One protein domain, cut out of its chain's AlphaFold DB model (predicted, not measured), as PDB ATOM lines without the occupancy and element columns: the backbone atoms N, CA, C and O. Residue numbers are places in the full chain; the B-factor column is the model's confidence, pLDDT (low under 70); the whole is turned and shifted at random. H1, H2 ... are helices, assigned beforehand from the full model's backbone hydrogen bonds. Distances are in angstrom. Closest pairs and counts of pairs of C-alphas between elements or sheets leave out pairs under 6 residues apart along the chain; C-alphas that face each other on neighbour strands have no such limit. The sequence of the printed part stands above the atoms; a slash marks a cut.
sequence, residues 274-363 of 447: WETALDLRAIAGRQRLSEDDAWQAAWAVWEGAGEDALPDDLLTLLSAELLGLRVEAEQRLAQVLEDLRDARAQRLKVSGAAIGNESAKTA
ATOM      1  N   TRP A 274      92.806  -1.436  23.031       97.75
ATOM      2  CA  TRP A 274      93.364  -2.574  23.747       97.75
ATOM      3  C   TRP A 274      92.268  -3.478  24.325       97.75
ATOM      4  O   TRP A 274      92.399  -4.699  24.229       97.75
ATOM      5  N   GLU A 275      91.191  -2.913  24.871       97.25
ATOM      6  CA  GLU A 275      90.016  -3.665  25.330       97.25
ATOM      7  C   GLU A 275      89.335  -4.395  24.170       97.25
ATOM      8  O   GLU A 275      89.194  -5.617  24.216       97.25
ATOM      9  N   THR A 276      89.083  -3.691  23.062       96.12
ATOM     10  CA  THR A 276      88.532  -4.290  21.833       96.12
ATOM     11  C   THR A 276      89.402  -5.452  21.332       96.12
ATOM     12  O   THR A 276      88.904  -6.505  20.930       96.12
ATOM     13  N   ALA A 277      90.731  -5.308  21.390       96.50
ATOM     14  CA  ALA A 277      91.664  -6.368  21.013       96.50
ATOM     15  C   ALA A 277      91.588  -7.588  21.949       96.50
ATOM     16  O   ALA A 277      91.744  -8.730  21.500       96.50
ATOM     17  N   LEU A 278      91.374  -7.377  23.253       96.56
ATOM     18  CA  LEU A 278      91.177  -8.465  24.209       96.56
ATOM     19  C   LEU A 278      89.866  -9.209  23.945       96.56
ATOM     20  O   LEU A 278      89.882 -10.443  23.978       96.56
ATOM     21  N   ASP A 279      88.794  -8.493  23.612       95.44
ATOM     22  CA  ASP A 279      87.488  -9.071  23.291       95.44
ATOM     23  C   ASP A 279      87.527  -9.872  21.990       95.44
ATOM     24  O   ASP A 279      87.144 -11.045  21.972       95.44
ATOM     25  N   LEU A 280      88.118  -9.313  20.928       93.50
ATOM     26  CA  LEU A 280      88.327 -10.035  19.668       93.50
ATOM     27  C   LEU A 280      89.117 -11.324  19.884       93.50
ATOM     28  O   LEU A 280      88.786 -12.382  19.343       93.50
ATOM     29  N   ARG A 281      90.151 -11.269  20.726       95.56
ATOM     30  CA  ARG A 281      90.954 -12.447  21.059       95.56
ATOM     31  C   ARG A 281      90.205 -13.447  21.942       95.56
ATOM     32  O   ARG A 281      90.495 -14.645  21.864       95.56
ATOM     33  N   ALA A 282      89.289 -12.988  22.790       94.81
ATOM     34  CA  ALA A 282      88.433 -13.848  23.597       94.81
ATOM     35  C   ALA A 282      87.424 -14.606  22.719       94.81
ATOM     36  O   ALA A 282      87.280 -15.815  22.896       94.81
ATOM     37  N   ILE A 283      86.825 -13.930  21.732       93.69
ATOM     38  CA  ILE A 283      85.869 -14.505  20.772       93.69
ATOM     39  C   ILE A 283      86.571 -15.473  19.806       93.69
ATOM     40  O   ILE A 283      86.157 -16.621  19.664       93.69
ATOM     41  N   ALA A 284      87.669 -15.046  19.171       92.56
ATOM     42  CA  ALA A 284      88.389 -15.855  18.179       92.56
ATOM     43  C   ALA A 284      89.164 -17.036  18.798       92.56
ATOM     44  O   ALA A 284      89.453 -18.035  18.132       92.56
ATOM     45  N   GLY A 285      89.529 -16.924  20.077       93.38
ATOM     46  CA  GLY A 285      90.365 -17.880  20.791       93.38
ATOM     47  C   GLY A 285      91.867 -17.653  20.573       93.38
ATOM     48  O   GLY A 285      92.352 -17.344  19.485       93.38
ATOM     49  N   ARG A 286      92.656 -17.883  21.634       92.00
ATOM     50  CA  ARG A 286      94.100 -17.556  21.679       92.00
ATOM     51  C   ARG A 286      94.977 -18.279  20.654       92.00
ATOM     52  O   ARG A 286      96.111 -17.854  20.462       92.00
ATOM     53  N   GLN A 287      94.510 -19.395  20.094       91.81
ATOM     54  CA  GLN A 287      95.259 -20.156  19.089       91.81
ATOM     55  C   GLN A 287      95.041 -19.628  17.669       91.81
ATOM     56  O   GLN A 287      95.944 -19.766  16.851       91.81
ATOM     57  N   ARG A 288      93.872 -19.039  17.384       90.81
ATOM     58  CA  ARG A 288      93.531 -18.523  16.051       90.81
ATOM     59  C   ARG A 288      94.037 -17.104  15.845       90.81
ATOM     60  O   ARG A 288      94.537 -16.803  14.772       90.81
ATOM     61  N   LEU A 289      93.947 -16.267  16.881       92.12
ATOM     62  CA  LEU A 289      94.333 -14.863  16.797       92.12
ATOM     63  C   LEU A 289      95.484 -14.541  17.753       92.12
ATOM     64  O   LEU A 289      95.375 -14.691  18.981       92.12
ATOM     65  N   SER A 290      96.612 -14.107  17.182       94.31
ATOM     66  CA  SER A 290      97.745 -13.639  17.974       94.31
ATOM     67  C   SER A 290      97.410 -12.303  18.651       94.31
ATOM     68  O   SER A 290      96.482 -11.598  18.271       94.31
ATOM     69  N   GLU A 291      98.148 -11.957  19.707       95.12
ATOM     70  CA  GLU A 291      97.934 -10.692  20.426       95.12
ATOM     71  C   GLU A 291      98.193  -9.466  19.546       95.12
ATOM     72  O   GLU A 291      97.489  -8.468  19.664       95.12
ATOM     73  N   ASP A 292      99.204  -9.554  18.680       94.44
ATOM     74  CA  ASP A 292      99.561  -8.469  17.773       94.44
ATOM     75  C   ASP A 292      98.500  -8.315  16.675       94.44
ATOM     76  O   ASP A 292      98.092  -7.191  16.401       94.44
ATOM     77  N   ASP A 293      97.989  -9.421  16.122       93.19
ATOM     78  CA  ASP A 293      96.946  -9.386  15.087       93.19
ATOM     79  C   ASP A 293      95.610  -8.879  15.643       93.19
ATOM     80  O   ASP A 293      94.953  -8.063  15.009       93.19
ATOM     81  N   ALA A 294      95.239  -9.293  16.862       94.88
ATOM     82  CA  ALA A 294      94.046  -8.782  17.537       94.88
ATOM     83  C   ALA A 294      94.123  -7.268  17.765       94.88
ATOM     84  O   ALA A 294      93.134  -6.560  17.590       94.88
ATOM     85  N   TRP A 295      95.307  -6.765  18.131       95.88
ATOM     86  CA  TRP A 295      95.523  -5.333  18.301       95.88
ATOM     87  C   TRP A 295      95.461  -4.572  16.972       95.88
ATOM     88  O   TRP A 295      94.854  -3.509  16.928       95.88
ATOM     89  N   GLN A 296      96.040  -5.109  15.890       94.12
ATOM     90  CA  GLN A 296      95.945  -4.496  14.556       94.12
ATOM     91  C   GLN A 296      94.503  -4.477  14.038       94.12
ATOM     92  O   GLN A 296      94.059  -3.460  13.517       94.12
ATOM     93  N   ALA A 297      93.759  -5.567  14.236       92.88
ATOM     94  CA  ALA A 297      92.347  -5.661  13.877       92.88
ATOM     95  C   ALA A 297      91.501  -4.636  14.645       92.88
ATOM     96  O   ALA A 297      90.729  -3.895  14.044       92.88
ATOM     97  N   ALA A 298      91.696  -4.536  15.964       95.25
ATOM     98  CA  ALA A 298      91.030  -3.526  16.778       95.25
ATOM     99  C   ALA A 298      91.400  -2.102  16.332       95.25
ATOM    100  O   ALA A 298      90.527  -1.252  16.197       95.25
ATOM    101  N   TRP A 299      92.678  -1.839  16.053       95.69
ATOM    102  CA  TRP A 299      93.128  -0.537  15.562       95.69
ATOM    103  C   TRP A 299      92.473  -0.171  14.224       95.69
ATOM    104  O   TRP A 299      92.026   0.958  14.049       95.69
ATOM    105  N   ALA A 300      92.357  -1.132  13.305       92.88
ATOM    106  CA  ALA A 300      91.686  -0.944  12.023       92.88
ATOM    107  C   ALA A 300      90.197  -0.606  12.183       92.88
ATOM    108  O   ALA A 300      89.703   0.265  11.472       92.88
ATOM    109  N   VAL A 301      89.508  -1.231  13.145       93.31
ATOM    110  CA  VAL A 301      88.116  -0.898  13.493       93.31
ATOM    111  C   VAL A 301      87.999   0.545  13.992       93.31
ATOM    112  O   VAL A 301      87.111   1.266  13.555       93.31
ATOM    113  N   TRP A 302      88.904   0.990  14.866       94.38
ATOM    114  CA  TRP A 302      88.830   2.325  15.473       94.38
ATOM    115  C   TRP A 302      89.254   3.471  14.544       94.38
ATOM    116  O   TRP A 302      88.677   4.556  14.613       94.38
ATOM    117  N   GLU A 303      90.252   3.249  13.686       92.56
ATOM    118  CA  GLU A 303      90.768   4.263  12.750       92.56
ATOM    119  C   GLU A 303      90.128   4.189  11.355       92.56
ATOM    120  O   GLU A 303      90.383   5.052  10.517       92.56
ATOM    121  N   GLY A 304      89.315   3.165  11.076       86.38
ATOM    122  CA  GLY A 304      88.723   2.956   9.751       86.38
ATOM    123  C   GLY A 304      89.771   2.590   8.699       86.38
ATOM    124  O   GLY A 304      89.711   3.058   7.561       86.38
ATOM    125  N   ALA A 305      90.783   1.800   9.077       80.56
ATOM    126  CA  ALA A 305      91.768   1.321   8.112       80.56
ATOM    127  C   ALA A 305      91.072   0.420   7.077       80.56
ATOM    128  O   ALA A 305      90.235  -0.403   7.444       80.56
ATOM    129  N   GLY A 306      91.413   0.611   5.797       70.62
ATOM    130  CA  GLY A 306      90.692   0.031   4.660       70.62
ATOM    131  C   GLY A 306      90.538  -1.492   4.698       70.62
ATOM    132  O   GLY A 306      91.246  -2.187   5.421       70.62
ATOM    133  N   GLU A 307      89.617  -1.993   3.875       73.12
ATOM    134  CA  GLU A 307      89.115  -3.378   3.856       73.12
ATOM    135  C   GLU A 307      90.217  -4.455   3.853       73.12
ATOM    136  O   GLU A 307      90.092  -5.460   4.546       73.12
ATOM    137  N   ASP A 308      91.358  -4.180   3.214       79.31
ATOM    138  CA  ASP A 308      92.523  -5.075   3.158       79.31
ATOM    139  C   ASP A 308      93.234  -5.297   4.512       79.31
ATOM    140  O   ASP A 308      94.080  -6.186   4.641       79.31
ATOM    141  N   ALA A 309      92.961  -4.465   5.524       78.31
ATOM    142  CA  ALA A 309      93.632  -4.525   6.822       78.31
ATOM    143  C   ALA A 309      93.081  -5.633   7.737       78.31
ATOM    144  O   ALA A 309      93.773  -6.060   8.666       78.31
ATOM    145  N   LEU A 310      91.854  -6.101   7.485       82.06
ATOM    146  CA  LEU A 310      91.164  -7.107   8.289       82.06
ATOM    147  C   LEU A 310      90.885  -8.356   7.436       82.06
ATOM    148  O   LEU A 310      90.117  -8.274   6.488       82.06
ATOM    149  N   PRO A 311      91.455  -9.523   7.781       84.69
ATOM    150  CA  PRO A 311      91.062 -10.800   7.192       84.69
ATOM    151  C   PRO A 311      89.541 -11.012   7.243       84.69
ATOM    152  O   PRO A 311      88.940 -10.779   8.294       84.69
ATOM    153  N   ASP A 312      88.949 -11.536   6.167       87.38
ATOM    154  CA  ASP A 312      87.505 -11.818   6.072       87.38
ATOM    155  C   ASP A 312      86.984 -12.631   7.265       87.38
ATOM    156  O   ASP A 312      85.943 -12.322   7.846       87.38
ATOM    157  N   ASP A 313      87.766 -13.619   7.713       86.38
ATOM    158  CA  ASP A 313      87.450 -14.436   8.884       86.38
ATOM    159  C   ASP A 313      87.241 -13.586  10.148       86.38
ATOM    160  O   ASP A 313      86.367 -13.885  10.959       86.38
ATOM    161  N   LEU A 314      88.010 -12.506  10.325       84.75
ATOM    162  CA  LEU A 314      87.860 -11.603  11.466       84.75
ATOM    163  C   LEU A 314      86.666 -10.671  11.310       84.75
ATOM    164  O   LEU A 314      86.036 -10.367  12.319       84.75
ATOM    165  N   LEU A 315      86.311 -10.279  10.084       85.94
ATOM    166  CA  LEU A 315      85.104  -9.490   9.829       85.94
ATOM    167  C   LEU A 315      83.849 -10.230  10.281       85.94
ATOM    168  O   LEU A 315      82.976  -9.626  10.898       85.94
ATOM    169  N   THR A 316      83.798 -11.548  10.070       88.88
ATOM    170  CA  THR A 316      82.671 -12.373  10.543       88.88
ATOM    171  C   THR A 316      82.580 -12.483  12.067       88.88
ATOM    172  O   THR A 316      81.526 -12.834  12.594       88.88
ATOM    173  N   LEU A 317      83.669 -12.183  12.784       85.25
ATOM    174  CA  LEU A 317      83.730 -12.222  14.247       85.25
ATOM    175  C   LEU A 317      83.469 -10.856  14.894       85.25
ATOM    176  O   LEU A 317      83.369 -10.784  16.120       85.25
ATOM    177  N   LEU A 318      83.361  -9.782  14.105       86.50
ATOM    178  CA  LEU A 318      83.025  -8.460  14.620       86.50
ATOM    179  C   LEU A 318      81.552  -8.422  15.042       86.50
ATOM    180  O   LEU A 318      80.660  -8.842  14.307       86.50
ATOM    181  N   SER A 319      81.289  -7.890  16.236       88.19
ATOM    182  CA  SER A 319      79.921  -7.600  16.664       88.19
ATOM    183  C   SER A 319      79.326  -6.469  15.816       88.19
ATOM    184  O   SER A 319      80.051  -5.652  15.246       88.19
ATOM    185  N   ALA A 320      77.993  -6.382  15.762       88.94
ATOM    186  CA  ALA A 320      77.300  -5.295  15.061       88.94
ATOM    187  C   ALA A 320      77.731  -3.902  15.563       88.94
ATOM    188  O   ALA A 320      77.826  -2.964  14.778       88.94
ATOM    189  N   GLU A 321      78.046  -3.787  16.854       86.38
ATOM    190  CA  GLU A 321      78.578  -2.567  17.463       86.38
ATOM    191  C   GLU A 321      79.968  -2.206  16.916       86.38
ATOM    192  O   GLU A 321      80.188  -1.068  16.505       86.38
ATOM    193  N   LEU A 322      80.883  -3.178  16.815       86.56
ATOM    194  CA  LEU A 322      82.218  -2.958  16.244       86.56
ATOM    195  C   LEU A 322      82.162  -2.634  14.746       86.56
ATOM    196  O   LEU A 322      82.941  -1.814  14.265       86.56
ATOM    197  N   LEU A 323      81.227  -3.240  14.008       87.62
ATOM    198  CA  LEU A 323      80.967  -2.875  12.614       87.62
ATOM    199  C   LEU A 323      80.446  -1.434  12.503       87.62
ATOM    200  O   LEU A 323      80.890  -0.699  11.624       87.62
ATOM    201  N   GLY A 324      79.568  -1.009  13.416       87.94
ATOM    202  CA  GLY A 324      79.094   0.374  13.499       87.94
ATOM    203  C   GLY A 324      80.231   1.371  13.736       87.94
ATOM    204  O   GLY A 324      80.367   2.332  12.978       87.94
ATOM    205  N   LEU A 325      81.098   1.098  14.720       88.56
ATOM    206  CA  LEU A 325      82.276   1.926  15.012       88.56
ATOM    207  C   LEU A 325      83.216   2.031  13.810       88.56
ATOM    208  O   LEU A 325      83.728   3.113  13.516       88.56
ATOM    209  N   ARG A 326      83.407   0.925  13.083       87.75
ATOM    210  CA  ARG A 326      84.219   0.917  11.868       87.75
ATOM    211  C   ARG A 326      83.630   1.811  10.778       87.75
ATOM    212  O   ARG A 326      84.361   2.620  10.217       87.75
ATOM    213  N   VAL A 327      82.333   1.699  10.493       91.12
ATOM    214  CA  VAL A 327      81.666   2.532   9.475       91.12
ATOM    215  C   VAL A 327      81.763   4.017   9.837       91.12
ATOM    216  O   VAL A 327      82.057   4.845   8.977       91.12
ATOM    217  N   GLU A 328      81.584   4.367  11.112       91.06
ATOM    218  CA  GLU A 328      81.751   5.745  11.584       91.06
ATOM    219  C   GLU A 328      83.203   6.234  11.443       91.06
ATOM    220  O   GLU A 328      83.454   7.383  11.071       91.06
ATOM    221  N   ALA A 329      84.190   5.377  11.718       89.75
ATOM    222  CA  ALA A 329      85.599   5.702  11.519       89.75
ATOM    223  C   ALA A 329      85.942   5.913  10.033       89.75
ATOM    224  O   ALA A 329      86.596   6.901   9.693       89.75
ATOM    225  N   GLU A 330      85.440   5.058   9.140       89.06
ATOM    226  CA  GLU A 330      85.600   5.205   7.687       89.06
ATOM    227  C   GLU A 330      84.958   6.508   7.174       89.06
ATOM    228  O   GLU A 330      85.562   7.217   6.367       89.06
ATOM    229  N   GLN A 331      83.785   6.890   7.694       92.50
ATOM    230  CA  GLN A 331      83.150   8.178   7.382       92.50
ATOM    231  C   GLN A 331      83.992   9.371   7.851       92.50
ATOM    232  O   GLN A 331      84.197  10.320   7.090       92.50
ATOM    233  N   ARG A 332      84.534   9.324   9.077       90.81
ATOM    234  CA  ARG A 332      85.438  10.369   9.594       90.81
ATOM    235  C   ARG A 332      86.699  10.493   8.738       90.81
ATOM    236  O   ARG A 332      87.124  11.609   8.439       90.81
ATOM    237  N   LEU A 333      87.277   9.373   8.310       89.81
ATOM    238  CA  LEU A 333      88.442   9.363   7.427       89.81
ATOM    239  C   LEU A 333      88.115   9.966   6.053       89.81
ATOM    240  O   LEU A 333      88.886  10.784   5.549       89.81
ATOM    241  N   ALA A 334      86.970   9.602   5.469       91.31
ATOM    242  CA  ALA A 334      86.505  10.159   4.202       91.31
ATOM    243  C   ALA A 334      86.352  11.686   4.280       91.31
ATOM    244  O   ALA A 334      86.863  12.386   3.403       91.31
ATOM    245  N   GLN A 335      85.766  12.202   5.366       95.44
ATOM    246  CA  GLN A 335      85.634  13.642   5.594       95.44
ATOM    247  C   GLN A 335      86.998  14.340   5.679       95.44
ATOM    248  O   GLN A 335      87.220  15.355   5.027       95.44
ATOM    249  N   VAL A 336      87.959  13.778   6.422       93.62
ATOM    250  CA  VAL A 336      89.313  14.358   6.529       93.62
ATOM    251  C   VAL A 336      90.024  14.382   5.171       93.62
ATOM    252  O   VAL A 336      90.748  15.330   4.860       93.62
ATOM    253  N   LEU A 337      89.846  13.347   4.346       93.50
ATOM    254  CA  LEU A 337      90.421  13.306   3.001       93.50
ATOM    255  C   LEU A 337      89.782  14.339   2.067       93.50
ATOM    256  O   LEU A 337      90.496  14.939   1.255       93.50
ATOM    257  N   GLU A 338      88.477  14.571   2.194       96.00
ATOM    258  CA  GLU A 338      87.767  15.636   1.488       96.00
ATOM    259  C   GLU A 338      88.279  17.018   1.914       96.00
ATOM    260  O   GLU A 338      88.743  17.783   1.065       96.00
ATOM    261  N   ASP A 339      88.370  17.281   3.219       96.00
ATOM    262  CA  ASP A 339      88.910  18.532   3.765       96.00
ATOM    263  C   ASP A 339      90.352  18.793   3.285       96.00
ATOM    264  O   ASP A 339      90.731  19.918   2.942       96.00
ATOM    265  N   LEU A 340      91.190  17.748   3.217       95.62
ATOM    266  CA  LEU A 340      92.558  17.844   2.696       95.62
ATOM    267  C   LEU A 340      92.594  18.130   1.192       95.62
ATOM    268  O   LEU A 340      93.456  18.889   0.725       95.62
ATOM    269  N   ARG A 341      91.683  17.527   0.422       97.31
ATOM    270  CA  ARG A 341      91.535  17.792  -1.011       97.31
ATOM    271  C   ARG A 341      91.117  19.240  -1.242       97.31
ATOM    272  O   ARG A 341      91.721  19.907  -2.088       97.31
ATOM    273  N   ASP A 342      90.182  19.742  -0.451       97.19
ATOM    274  CA  ASP A 342      89.710  21.121  -0.512       97.19
ATOM    275  C   ASP A 342      90.796  22.110  -0.103       97.19
ATOM    276  O   ASP A 342      91.064  23.074  -0.827       97.19
ATOM    277  N   ALA A 343      91.526  21.835   0.980       96.12
ATOM    278  CA  ALA A 343      92.675  22.636   1.392       96.12
ATOM    279  C   ALA A 343      93.752  22.692   0.294       96.12
ATOM    280  O   ALA A 343      94.350  23.745   0.039       96.12
ATOM    281  N   ARG A 344      93.998  21.576  -0.407       96.62
ATOM    282  CA  ARG A 344      94.916  21.540  -1.552       96.62
ATOM    283  C   ARG A 344      94.382  22.357  -2.728       96.62
ATOM    284  O   ARG A 344      95.153  23.102  -3.331       96.62
ATOM    285  N   ALA A 345      93.092  22.255  -3.036       96.31
ATOM    286  CA  ALA A 345      92.460  23.029  -4.100       96.31
ATOM    287  C   ALA A 345      92.515  24.538  -3.811       96.31
ATOM    288  O   ALA A 345      92.849  25.328  -4.694       96.31
ATOM    289  N   GLN A 346      92.273  24.946  -2.563       95.81
ATOM    290  CA  GLN A 346      92.406  26.333  -2.120       95.81
ATOM    291  C   GLN A 346      93.843  26.840  -2.251       95.81
ATOM    292  O   GLN A 346      94.057  27.920  -2.799       95.81
ATOM    293  N   ARG A 347      94.845  26.056  -1.825       95.62
ATOM    294  CA  ARG A 347      96.261  26.424  -2.006       95.62
ATOM    295  C   ARG A 347      96.613  26.639  -3.474       95.62
ATOM    296  O   ARG A 347      97.282  27.618  -3.781       95.62
ATOM    297  N   LEU A 348      96.129  25.771  -4.365       95.69
ATOM    298  CA  LEU A 348      96.349  25.911  -5.805       95.69
ATOM    299  C   LEU A 348      95.690  27.178  -6.370       95.69
ATOM    300  O   LEU A 348      96.322  27.888  -7.153       95.69
ATOM    301  N   LYS A 349      94.468  27.511  -5.928       95.44
ATOM    302  CA  LYS A 349      93.786  28.765  -6.298       95.44
ATOM    303  C   LYS A 349      94.570  29.995  -5.837       95.44
ATOM    304  O   LYS A 349      94.784  30.903  -6.632       95.44
ATOM    305  N   VAL A 350      95.044  30.005  -4.589       95.06
ATOM    306  CA  VAL A 350      95.845  31.113  -4.041       95.06
ATOM    307  C   VAL A 350      97.172  31.254  -4.788       95.06
ATOM    308  O   VAL A 350      97.536  32.365  -5.169       95.06
ATOM    309  N   SER A 351      97.870  30.147  -5.071       92.44
ATOM    310  CA  SER A 351      99.113  30.198  -5.852       92.44
ATOM    311  C   SER A 351      98.884  30.648  -7.296       92.44
ATOM    312  O   SER A 351      99.688  31.407  -7.826       92.44
ATOM    313  N   GLY A 352      97.778  30.237  -7.924       92.00
ATOM    314  CA  GLY A 352      97.421  30.677  -9.275       92.00
ATOM    315  C   GLY A 352      97.077  32.168  -9.331       92.00
ATOM    316  O   GLY A 352      97.549  32.874 -10.219       92.00
ATOM    317  N   ALA A 353      96.320  32.670  -8.349       89.00
ATOM    318  CA  ALA A 353      95.976  34.087  -8.245       89.00
ATOM    319  C   ALA A 353      97.206  34.977  -7.991       89.00
ATOM    320  O   ALA A 353      97.300  36.067  -8.554       89.00
ATOM    321  N   ALA A 354      98.168  34.509  -7.187       83.56
ATOM    322  CA  ALA A 354      99.423  35.224  -6.959       83.56
ATOM    323  C   ALA A 354     100.239  35.375  -8.255       83.56
ATOM    324  O   ALA A 354     100.695  36.473  -8.568       83.56
ATOM    325  N   ILE A 355     100.342  34.307  -9.054       83.69
ATOM    326  CA  ILE A 355     101.059  34.326 -10.339       83.69
ATOM    327  C   ILE A 355     100.349  35.231 -11.362       83.69
ATOM    328  O   ILE A 355     100.999  36.009 -12.058       83.69
ATOM    329  N   GLY A 356      99.013  35.174 -11.435       75.94
ATOM    330  CA  GLY A 356      98.231  36.004 -12.356       75.94
ATOM    331  C   GLY A 356      98.333  37.505 -12.060       75.94
ATOM    332  O   GLY A 356      98.516  38.304 -12.978       75.94
ATOM    333  N   ASN A 357      98.289  37.894 -10.783       70.94
ATOM    334  CA  ASN A 357      98.374  39.303 -10.389       70.94
ATOM    335  C   ASN A 357      99.787  39.888 -10.528       70.94
ATOM    336  O   ASN A 357      99.917  41.066 -10.861       70.94
ATOM    337  N   GLU A 358     100.847  39.102 -10.313       64.44
ATOM    338  CA  GLU A 358     102.213  39.566 -10.591       64.44
ATOM    339  C   GLU A 358     102.468  39.716 -12.092       64.44
ATOM    340  O   GLU A 358     103.066  40.713 -12.503       64.44
ATOM    341  N   SER A 359     101.955  38.797 -12.919       58.84
ATOM    342  CA  SER A 359     102.074  38.889 -14.378       58.84
ATOM    343  C   SER A 359     101.289  40.071 -14.959       58.84
ATOM    344  O   SER A 359     101.759  40.706 -15.900       58.84
ATOM    345  N   ALA A 360     100.117  40.398 -14.404       59.47
ATOM    346  CA  ALA A 360      99.342  41.565 -14.827       59.47
ATOM    347  C   ALA A 360     100.032  42.883 -14.428       59.47
ATOM    348  O   ALA A 360     100.173  43.777 -15.259       59.47
ATOM    349  N   LYS A 361     100.565  42.979 -13.200       61.25
ATOM    350  CA  LYS A 361     101.289  44.181 -12.742       61.25
ATOM    351  C   LYS A 361     102.615  44.409 -13.465       61.25
ATOM    352  O   LYS A 361     102.980  45.561 -13.694       61.25
ATOM    353  N   THR A 362     103.333  43.351 -13.850       58.84
ATOM    354  CA  THR A 362     104.546  43.498 -14.677       58.84
ATOM    355  C   THR A 362     104.218  43.852 -16.126       58.84
ATOM    356  O   THR A 362     104.940  44.645 -16.721       58.84
ATOM    357  N   ALA A 363     103.114  43.360 -16.695       55.03
ATOM    358  CA  ALA A 363     102.698  43.760 -18.041       55.03
ATOM    359  C   ALA A 363     102.247  45.233 -18.113       55.03
ATOM    360  O   ALA A 363     102.509  45.908 -19.108       55.03
TER     361      ALA A 363
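Overview. This is residues 274 to 363 of the 447 residues of an uncharacterized protein of Streptomyces violaceusniger (UniProt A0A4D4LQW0). One long straight helix, H4, sticks out with residues 335 to 363 as an arm from a small compact head, where the end of H2 packs on H4 and H1 packs on H2. The 90 printed residues hold four named helices, H1 to H4 in order, and no named strand: all helix, extended, radius of gyration of the C-alphas 21.8 A, spans 74 by 22 by 21 A.

Arrangement. Start at H4, residues 320 to 363; its residues 322 to 333 alone touch H2, residues 291 to 303, which touches with 300 to 303 alone. Their closest C-alphas, Val 301 and Arg 326, are 4.6 A apart, at a steep tilt of 57 degrees, the same way. H1, residues 274 to 284, touches H2, closest C-alphas Ala 277 and Trp 295, 4.8 A, at a steep tilt of 62 degrees, opposite ways. H3, residues 312 to 315, is close but not clearly touching H2: C-alphas 297 and 314 are 7.8 A apart. In H1, H2 and H4 every O i to N i+4 pair is within hydrogen-bond range; H3 is too short for one.

Along the chain. Find C-alpha 320 at (77.300, -5.295, 15.061); H4 runs 64.4 A to C-alpha 363 at (102.698, 43.760, -18.041).

Size, cuts and confidence. The printed part has no cut; residues 358 to 363 have pLDDT under 70.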